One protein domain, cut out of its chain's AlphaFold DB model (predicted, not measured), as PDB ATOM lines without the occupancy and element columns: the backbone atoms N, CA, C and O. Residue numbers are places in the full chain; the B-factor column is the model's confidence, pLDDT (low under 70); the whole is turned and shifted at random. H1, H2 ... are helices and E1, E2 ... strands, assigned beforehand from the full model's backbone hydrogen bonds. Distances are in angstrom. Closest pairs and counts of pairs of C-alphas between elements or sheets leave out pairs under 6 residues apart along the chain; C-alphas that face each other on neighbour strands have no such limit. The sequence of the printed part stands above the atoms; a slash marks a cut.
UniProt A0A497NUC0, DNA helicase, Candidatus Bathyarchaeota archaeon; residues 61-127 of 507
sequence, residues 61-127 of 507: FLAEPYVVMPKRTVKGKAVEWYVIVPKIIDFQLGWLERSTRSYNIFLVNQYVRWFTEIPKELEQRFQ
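What this domain is: This is residues 61 to 127 of the 507 residues of the protein "DNA helicase" of Candidatus Bathyarchaeota archaeon (UniProt A0A497NUC0). One strongly twisted, curled sheet of four strands, built of two hairpins set side by side, makes the body, and the two short helices at the end of the printed part, H1 and H2, lie to one side of it and only graze it. The long hairpin E1 and E2 makes much of the length. The 67 printed residues hold four named strands and then two named helices, in the order E1 E2 E3 E4 H1 H2; the sheet's order is E1 - E2 - E4 - E3, antiparallel throughout, and the class is mixed. The whole is compact, with a radius of gyration of the C-alphas of 11.6 A, and elongated, spanning 35 by 23 by 21 A.

Where its parts are: Find C-alpha 67 at (153.194, 195.275, 199.226); from there E1, residues 67 to 74, runs 20.8 A. E2, residues 77 to 86, runs 26.4 A and bends by 55 degrees at residue 80. Next come E3, residues 95 to 99, and E4, residues 103 to 109, 19.3 A long. H1, residues 110 to 114, is followed by H2, residues 120 to 126, which ends at C-alpha 126 at (146.209, 185.331, 198.271).

How they stand to each other: Look first at the hairpin E1 and E2, where N 69 and O 82 are 2.8 A apart. E2 and E4 are antiparallel at 157 degrees, with N 83 and O 106 at 2.8 A. In the hairpin E3 and E4, N 97 and O 105 are 2.7 A apart. H2 grazes the sheet with residues 122 to 126; its closest C-alphas to E2 are Phe 126 and Ala 78, 7.2 A. H1 grazes it with residues 110 to 112. H1 and H2 are close but not clearly touching, the C-alphas of Gln 110 and Phe 126 being 8.0 A apart. Every O i to N i+4 pair in H2 is within hydrogen-bond range; in H1 0 of 1 is, and 1 of 2 O i to N i+3 pairs.

The domain as a whole: The farthest C-alphas, Lys 75 and Ile 88, are 35.6 A apart. The printed part has no cut and no long link. Mean pLDDT of the printed part is 79.5; residues 74 to 76, 116 to 117 and 127 are under 70.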
ATOM      1  N   PHE A  61     150.353 204.085 193.342       83.81
ATOM      2  CA  PHE A  61     150.636 203.985 194.775       83.81
ATOM      3  C   PHE A  61     149.394 204.248 195.632       83.81
ATOM      4  O   PHE A  61     149.208 203.585 196.645       83.81
ATOM      5  N   LEU A  62     148.539 205.207 195.273       80.81
ATOM      6  CA  LEU A  62     147.314 205.490 196.028       80.81
ATOM      7  C   LEU A  62     146.278 204.370 195.883       80.81
ATOM      8  O   LEU A  62     145.565 204.082 196.846       80.81
ATOM      9  N   ALA A  63     146.212 203.732 194.713       80.81
ATOM     10  CA  ALA A  63     145.380 202.557 194.485       80.81
ATOM     11  C   ALA A  63     145.899 201.330 195.252       80.81
ATOM     12  O   ALA A  63     145.112 200.557 195.801       80.81
ATOM     13  N   GLU A  64     147.221 201.166 195.329       82.12
ATOM     14  CA  GLU A  64     147.871 200.046 196.002       82.12
ATOM     15  C   GLU A  64     149.032 200.512 196.893       82.12
ATOM     16  O   GLU A  64     150.212 200.325 196.579       82.12
ATOM     17  N   PRO A  65     148.734 201.070 198.073       87.12
ATOM     18  CA  PRO A  65     149.771 201.647 198.912       87.12
ATOM     19  C   PRO A  65     150.476 200.596 199.774       87.12
ATOM     20  O   PRO A  65     151.031 200.926 200.817       87.12
ATOM     21  N   TYR A  66     150.429 199.316 199.410       89.12
ATOM     22  CA  TYR A  66     150.964 198.219 200.209       89.12
ATOM     23  C   TYR A  66     151.590 197.136 199.341       89.12
ATOM     24  O   TYR A  66     151.200 196.914 198.203       89.12
ATOM     25  N   VAL A  67     152.537 196.395 199.911       90.12
ATOM     26  CA  VAL A  67     153.194 195.275 199.226       90.12
ATOM     27  C   VAL A  67     152.744 193.964 199.854       90.12
ATOM     28  O   VAL A  67     152.829 193.802 201.069       90.12
ATOM     29  N   VAL A  68     152.310 193.006 199.033       89.50
ATOM     30  CA  VAL A  68     151.963 191.647 199.479       89.50
ATOM     31  C   VAL A  68     153.031 190.667 199.007       89.50
ATOM     32  O   VAL A  68     153.298 190.572 197.814       89.50
ATOM     33  N   MET A  69     153.627 189.908 199.926       89.38
ATOM     34  CA  MET A  69     154.658 188.912 199.616       89.38
ATOM     35  C   MET A  69     154.350 187.581 200.301       89.38
ATOM     36  O   MET A  69     153.955 187.585 201.462       89.38
ATOM     37  N   PRO A  70     154.557 186.421 199.659       86.62
ATOM     38  CA  PRO A  70     154.406 185.138 200.340       86.62
ATOM     39  C   PRO A  70     155.478 184.976 201.433       86.62
ATOM     40  O   PRO A  70     156.664 185.177 201.181       86.62
ATOM     41  N   LYS A  71     155.069 184.586 202.647       85.75
ATOM     42  CA  LYS A  71     155.975 184.218 203.753       85.75
ATOM     43  C   LYS A  71     156.178 182.711 203.817       85.75
ATOM     44  O   LYS A  71     157.309 182.236 203.860       85.75
ATOM     45  N   ARG A  72     155.073 181.960 203.852       82.38
ATOM     46  CA  ARG A  72     155.080 180.502 204.005       82.38
ATOM     47  C   ARG A  72     154.310 179.863 202.874       82.38
ATOM     48  O   ARG A  72     153.156 180.215 202.624       82.38
ATOM     49  N   THR A  73     154.938 178.886 202.235       76.19
ATOM     50  CA  THR A  73     154.312 178.060 201.211       76.19
ATOM     51  C   THR A  73     154.186 176.621 201.696       76.19
ATOM     52  O   THR A  73     155.084 176.066 202.327       76.19
ATOM     53  N   VAL A  74     153.046 176.001 201.415       66.62
ATOM     54  CA  VAL A  74     152.784 174.586 201.671       66.62
ATOM     55  C   VAL A  74     152.401 173.958 200.339       66.62
ATOM     56  O   VAL A  74     151.454 174.395 199.689       66.62
ATOM     57  N   LYS A  75     153.172 172.954 199.896       67.75
ATOM     58  CA  LYS A  75     152.989 172.285 198.591       67.75
ATOM     59  C   LYS A  75     152.905 173.276 197.412       67.75
ATOM     60  O   LYS A  75     152.051 173.142 196.539       67.75
ATOM     61  N   GLY A  76     153.766 174.296 197.419       69.00
ATOM     62  CA  GLY A  76     153.844 175.307 196.358       69.00
ATOM     63  C   GLY A  76     152.766 176.397 196.404       69.00
ATOM     64  O   GLY A  76     152.786 177.281 195.556       69.00
ATOM     65  N   LYS A  77     151.852 176.380 197.383       70.62
ATOM     66  CA  LYS A  77     150.841 177.431 197.577       70.62
ATOM     67  C   LYS A  77     151.162 178.265 198.805       70.62
ATOM     68  O   LYS A  77     151.464 177.704 199.856       70.62
ATOM     69  N   ALA A  78     151.097 179.585 198.683       76.75
ATOM     70  CA  ALA A  78     151.216 180.467 199.837       76.75
ATOM     71  C   ALA A  78     150.023 180.255 200.784       76.75
ATOM     72  O   ALA A  78     148.884 180.152 200.340       76.75
ATOM     73  N   VAL A  79     150.309 180.145 202.079       74.06
ATOM     74  CA  VAL A  79     149.307 180.040 203.160       74.06
ATOM     75  C   VAL A  79     149.447 181.173 204.181       74.06
ATOM     76  O   VAL A  79     148.557 181.398 205.003       74.06
ATOM     77  N   GLU A  80     150.570 181.892 204.114       83.00
ATOM     78  CA  GLU A  80     150.874 183.079 204.902       83.00
ATOM     79  C   GLU A  80     151.550 184.123 204.009       83.00
ATOM     80  O   GLU A  80     152.433 183.784 203.211       83.00
ATOM     81  N   TRP A  81     151.184 185.388 204.192       88.56
ATOM     82  CA  TRP A  81     151.690 186.530 203.438       88.56
ATOM     83  C   TRP A  81     152.184 187.622 204.378       88.56
ATOM     84  O   TRP A  81     151.551 187.908 205.390       88.56
ATOM     85  N   TYR A  82     153.282 188.272 204.011       90.38
ATOM     86  CA  TYR A  82     153.585 189.606 204.491       90.38
ATOM     87  C   TYR A  82     152.735 190.629 203.742       90.38
ATOM     88  O   TYR A  82     152.680 190.595 202.517       90.38
ATOM     89  N   VAL A  83     152.116 191.551 204.472       90.06
ATOM     90  CA  VAL A  83     151.473 192.752 203.938       90.06
ATOM     91  C   VAL A  83     152.182 193.959 204.540       90.06
ATOM     92  O   VAL A  83     152.096 194.215 205.738       90.06
ATOM     93  N   ILE A  84     152.962 194.656 203.723       92.00
ATOM     94  CA  ILE A  84     153.805 195.783 204.119       92.00
ATOM     95  C   ILE A  84     153.048 197.065 203.805       92.00
ATOM     96  O   ILE A  84     152.786 197.347 202.641       92.00
ATOM     97  N   VAL A  85     152.717 197.839 204.831       90.06
ATOM     98  CA  VAL A  85     151.842 199.006 204.736       90.06
ATOM     99  C   VAL A  85     152.527 200.237 205.340       90.06
ATOM    100  O   VAL A  85     153.019 200.163 206.469       90.06
ATOM    101  N   PRO A  86     152.578 201.383 204.647       89.75
ATOM    102  CA  PRO A  86     152.988 202.660 205.216       89.75
ATOM    103  C   PRO A  86     152.161 203.020 206.457       89.75
ATOM    104  O   PRO A  86     150.939 202.910 206.452       89.75
ATOM    105  N   LYS A  87     152.802 203.536 207.512       83.88
ATOM    106  CA  LYS A  87     152.137 203.916 208.780       83.88
ATOM    107  C   LYS A  87     151.093 205.025 208.654       83.88
ATOM    108  O   LYS A  87     150.335 205.252 209.590       83.88
ATOM    109  N   ILE A  88     151.089 205.733 207.529       80.56
ATOM    110  CA  ILE A  88     150.064 206.727 207.202       80.56
ATOM    111  C   ILE A  88     148.693 206.084 206.931       80.56
ATOM    112  O   ILE A  88     147.691 206.789 206.960       80.56
ATOM    113  N   ILE A  89     148.644 204.767 206.711       81.00
ATOM    114  CA  ILE A  89     147.421 203.996 206.482       81.00
ATOM    115  C   ILE A  89     147.119 203.157 207.724       81.00
ATOM    116  O   ILE A  89     147.965 202.393 208.198       81.00
ATOM    117  N   ASP A  90     145.902 203.298 208.247       74.25
ATOM    118  CA  ASP A  90     145.394 202.488 209.359       74.25
ATOM    119  C   ASP A  90     144.941 201.121 208.827       74.25
ATOM    120  O   ASP A  90     143.796 200.930 208.424       74.25
ATOM    121  N   PHE A  91     145.884 200.182 208.744       79.25
ATOM    122  CA  PHE A  91     145.642 198.816 208.287       79.25
ATOM    123  C   PHE A  91     145.607 197.857 209.475       79.25
ATOM    124  O   PHE A  91     146.570 197.785 210.236       79.25
ATOM    125  N   GLN A  92     144.517 197.101 209.619       71.31
ATOM    126  CA  GLN A  92     144.259 196.254 210.796       71.31
ATOM    127  C   GLN A  92     144.029 194.773 210.445       71.31
ATOM    128  O   GLN A  92     143.406 194.020 211.195       71.31
ATOM    129  N   LEU A  93     144.520 194.327 209.285       77.00
ATOM    130  CA  LEU A  93     144.297 192.969 208.796       77.00
ATOM    131  C   LEU A  93     145.521 192.075 209.064       77.00
ATOM    132  O   LEU A  93     146.609 192.304 208.543       77.00
ATOM    133  N   GLY A  94     145.334 191.014 209.856       75.56
ATOM    134  CA  GLY A  94     146.396 190.067 210.223       75.56
ATOM    135  C   GLY A  94     147.209 190.479 211.456       75.56
ATOM    136  O   GLY A  94     146.713 191.185 212.327       75.56
ATOM    137  N   TRP A  95     148.447 189.985 211.544       71.31
ATOM    138  CA  TRP A  95     149.314 190.097 212.723       71.31
ATOM    139  C   TRP A  95     150.582 190.904 212.418       71.31
ATOM    140  O   TRP A  95     151.400 190.465 211.629       71.31
ATOM    141  N   LEU A  96     150.819 192.056 213.032       76.75
ATOM    142  CA  LEU A  96     152.031 192.860 212.846       76.75
ATOM    143  C   LEU A  96     153.292 192.069 213.228       76.75
ATOM    144  O   LEU A  96     153.618 191.898 214.395       76.75
ATOM    145  N   GLU A  97     154.047 191.596 212.251       75.94
ATOM    146  CA  GLU A  97     155.318 190.903 212.459       75.94
ATOM    147  C   GLU A  97     156.419 191.886 212.874       75.94
ATOM    148  O   GLU A  97     157.256 191.590 213.728       75.94
ATOM    149  N   ARG A  98     156.436 193.062 212.239       76.94
ATOM    150  CA  ARG A  98     157.496 194.058 212.396       76.94
ATOM    151  C   ARG A  98     156.962 195.455 212.122       76.94
ATOM    152  O   ARG A  98     156.084 195.649 211.292       76.94
ATOM    153  N   SER A  99     157.544 196.444 212.786       78.44
ATOM    154  CA  SER A  99     157.273 197.856 212.538       78.44
ATOM    155  C   SER A  99     158.592 198.606 212.356       78.44
ATOM    156  O   SER A  99     159.588 198.287 213.006       78.44
ATOM    157  N   THR A 100     158.614 199.576 211.449       81.00
ATOM    158  CA  THR A 100     159.742 200.482 211.203       81.00
ATOM    159  C   THR A 100     159.318 201.923 211.506       81.00
ATOM    160  O   THR A 100     158.238 202.169 212.046       81.00
ATOM    161  N   ARG A 101     160.156 202.912 211.175       72.88
ATOM    162  CA  ARG A 101     159.779 204.325 211.316       72.88
ATOM    163  C   ARG A 101     158.584 204.697 210.431       72.88
ATOM    164  O   ARG A 101     157.747 205.479 210.866       72.88
ATOM    165  N   SER A 102     158.500 204.140 209.226       81.19
ATOM    166  CA  SER A 102     157.533 204.541 208.195       81.19
ATOM    167  C   SER A 102     156.601 203.424 207.730       81.19
ATOM    168  O   SER A 102     155.591 203.731 207.109       81.19
ATOM    169  N   TYR A 103     156.880 202.159 208.059       87.62
ATOM    170  CA  TYR A 103     156.100 201.004 207.606       87.62
ATOM    171  C   TYR A 103     155.719 200.067 208.754       87.62
ATOM    172  O   TYR A 103     156.436 199.931 209.746       87.62
ATOM    173  N   ASN A 104     154.603 199.380 208.574       86.44
ATOM    174  CA  ASN A 104     154.125 198.247 209.346       86.44
ATOM    175  C   ASN A 104     154.135 197.009 208.442       86.44
ATOM    176  O   ASN A 104     153.736 197.083 207.288       86.44
ATOM    177  N   ILE A 105     154.616 195.876 208.941       87.75
ATOM    178  CA  ILE A 105     154.686 194.610 208.205       87.75
ATOM    179  C   ILE A 105     153.774 193.627 208.922       87.75
ATOM    180  O   ILE A 105     154.115 193.149 210.002       87.75
ATOM    181  N   PHE A 106     152.621 193.340 208.332       85.81
ATOM    182  CA  PHE A 106     151.629 192.403 208.841       85.81
ATOM    183  C   PHE A 106     151.846 191.010 208.262       85.81
ATOM    184  O   PHE A 106     152.292 190.854 207.135       85.81
ATOM    185  N   LEU A 107     151.513 189.996 209.039       81.56
ATOM    186  CA  LEU A 107     151.426 188.599 208.690       81.56
ATOM    187  C   LEU A 107     149.949 188.262 208.550       81.56
ATOM    188  O   LEU A 107     149.211 188.178 209.534       81.56
ATOM    189  N   VAL A 108     149.514 188.046 207.323       83.44
ATOM    190  CA  VAL A 108     148.150 187.640 207.019       83.44
ATOM    191  C   VAL A 108     148.155 186.154 206.714       83.44
ATOM    192  O   VAL A 108     149.000 185.665 205.969       83.44
ATOM    193  N   ASN A 109     147.214 185.422 207.296       78.88
ATOM    194  CA  ASN A 109     146.948 184.038 206.933       78.88
ATOM    195  C   ASN A 109     145.496 183.902 206.479       78.88
ATOM    196  O   ASN A 109     144.664 184.782 206.697       78.88
ATOM    197  N   GLN A 110     145.174 182.773 205.864       74.88
ATOM    198  CA  GLN A 110     143.831 182.525 205.333       74.88
ATOM    199  C   GLN A 110     142.710 182.529 206.384       74.88
ATOM    200  O   GLN A 110     141.541 182.634 206.026       74.88
ATOM    201  N   TYR A 111     143.034 182.392 207.675       76.00
ATOM    202  CA  TYR A 111     142.034 182.346 208.743       76.00
ATOM    203  C   TYR A 111     141.415 183.721 208.999       76.00
ATOM    204  O   TYR A 111     140.292 183.805 209.488       76.00
ATOM    205  N   VAL A 112     142.122 184.791 208.620       73.94
ATOM    206  CA  VAL A 112     141.695 186.185 208.800       73.94
ATOM    207  C   VAL A 112     140.306 186.437 208.213       73.94
ATOM    208  O   VAL A 112     139.496 187.099 208.856       73.94
ATOM    209  N   ARG A 113     139.968 185.807 207.084       75.94
ATOM    210  CA  ARG A 113     138.667 185.962 206.406       75.94
ATOM    211  C   ARG A 113     137.455 185.492 207.223       75.94
ATOM    212  O   ARG A 113     136.319 185.769 206.863       75.94
ATOM    213  N   TRP A 114     137.674 184.696 208.272       75.88
ATOM    214  CA  TRP A 114     136.603 184.234 209.164       75.88
ATOM    215  C   TRP A 114     136.393 185.156 210.360       75.88
ATOM    216  O   TRP A 114     135.418 185.000 211.096       75.88
ATOM    217  N   PHE A 115     137.314 186.094 210.565       70.12
ATOM    218  CA  PHE A 115     137.285 187.046 211.667       70.12
ATOM    219  C   PHE A 115     137.006 188.467 211.174       70.12
ATOM    220  O   PHE A 115     136.334 189.221 211.869       70.12
ATOM    221  N   THR A 116     137.481 188.813 209.976       69.38
ATOM    222  CA  THR A 116     137.281 190.115 209.336       69.38
ATOM    223  C   THR A 116     137.030 189.959 207.842       69.38
ATOM    224  O   THR A 116     137.485 189.003 207.215       69.38
ATOM    225  N   GLU A 117     136.312 190.923 207.273       69.81
ATOM    226  CA  GLU A 117     136.183 191.064 205.826       69.81
ATOM    227  C   GLU A 117     137.551 191.448 205.245       69.81
ATOM    228  O   GLU A 117     138.272 192.271 205.817       69.81
ATOM    229  N   ILE A 118     137.937 190.789 204.152       74.44
ATOM    230  CA  ILE A 118     139.191 191.055 203.446       74.44
ATOM    231  C   ILE A 118     138.855 191.872 202.195       74.44
ATOM    232  O   ILE A 118     137.950 191.471 201.460       74.44
ATOM    233  N   PRO A 119     139.568 192.980 201.918       77.31
ATOM    234  CA  PRO A 119     139.467 193.682 200.641       77.31
ATOM    235  C   PRO A 119     139.644 192.718 199.460       77.31
ATOM    236  O   PRO A 119     140.535 191.861 199.479       77.31
ATOM    237  N   LYS A 120     138.804 192.844 198.426       77.06
ATOM    238  CA  LYS A 120     138.777 191.908 197.284       77.06
ATOM    239  C   LYS A 120     140.127 191.838 196.568       77.06
ATOM    240  O   LYS A 120     140.528 190.780 196.088       77.06
ATOM    241  N   GLU A 121     140.842 192.953 196.544       77.75
ATOM    242  CA  GLU A 121     142.166 193.124 195.951       77.75
ATOM    243  C   GLU A 121     143.202 192.235 196.656       77.75
ATOM    244  O   GLU A 121     144.028 191.586 196.009       77.75
ATOM    245  N   LEU A 122     143.136 192.150 197.990       78.44
ATOM    246  CA  LEU A 122     143.993 191.269 198.785       78.44
ATOM    247  C   LEU A 122     143.578 189.801 198.646       78.44
ATOM    248  O   LEU A 122     144.441 188.930 198.535       78.44
ATOM    249  N   GLU A 123     142.275 189.519 198.602       77.31
ATOM    250  CA  GLU A 123     141.767 188.155 198.442       77.31
ATOM    251  C   GLU A 123     142.249 187.510 197.132       77.31
ATOM    252  O   GLU A 123     142.741 186.378 197.143       77.31
ATOM    253  N   GLN A 124     142.201 188.249 196.018       77.88
ATOM    254  CA  GLN A 124     142.719 187.784 194.725       77.88
ATOM    255  C   GLN A 124     144.219 187.458 194.784       77.88
ATOM    256  O   GLN A 124     144.666 186.450 194.231       77.88
ATOM    257  N   ARG A 125     145.000 188.267 195.509       75.44
ATOM    258  CA  ARG A 125     146.454 188.087 195.667       75.44
ATOM    259  C   ARG A 125     146.838 186.907 196.535       75.44
ATOM    260  O   ARG A 125     147.884 186.301 196.309       75.44
ATOM    261  N   PHE A 126     145.995 186.546 197.496       74.81
ATOM    262  CA  PHE A 126     146.209 185.331 198.271       74.81
ATOM    263  C   PHE A 126     146.026 184.067 197.419       74.81
ATOM    264  O   PHE A 126     146.489 183.003 197.816       74.81
ATOM    265  N   GLN A 127     145.412 184.164 196.228       67.50
ATOM    266  CA  GLN A 127     145.228 183.042 195.294       67.50
ATOM    267  C   GLN A 127     144.628 181.795 195.970       67.50
ATOM    268  O   GLN A 127     144.893 180.651 195.579       67.50
TER     269      GLN A 127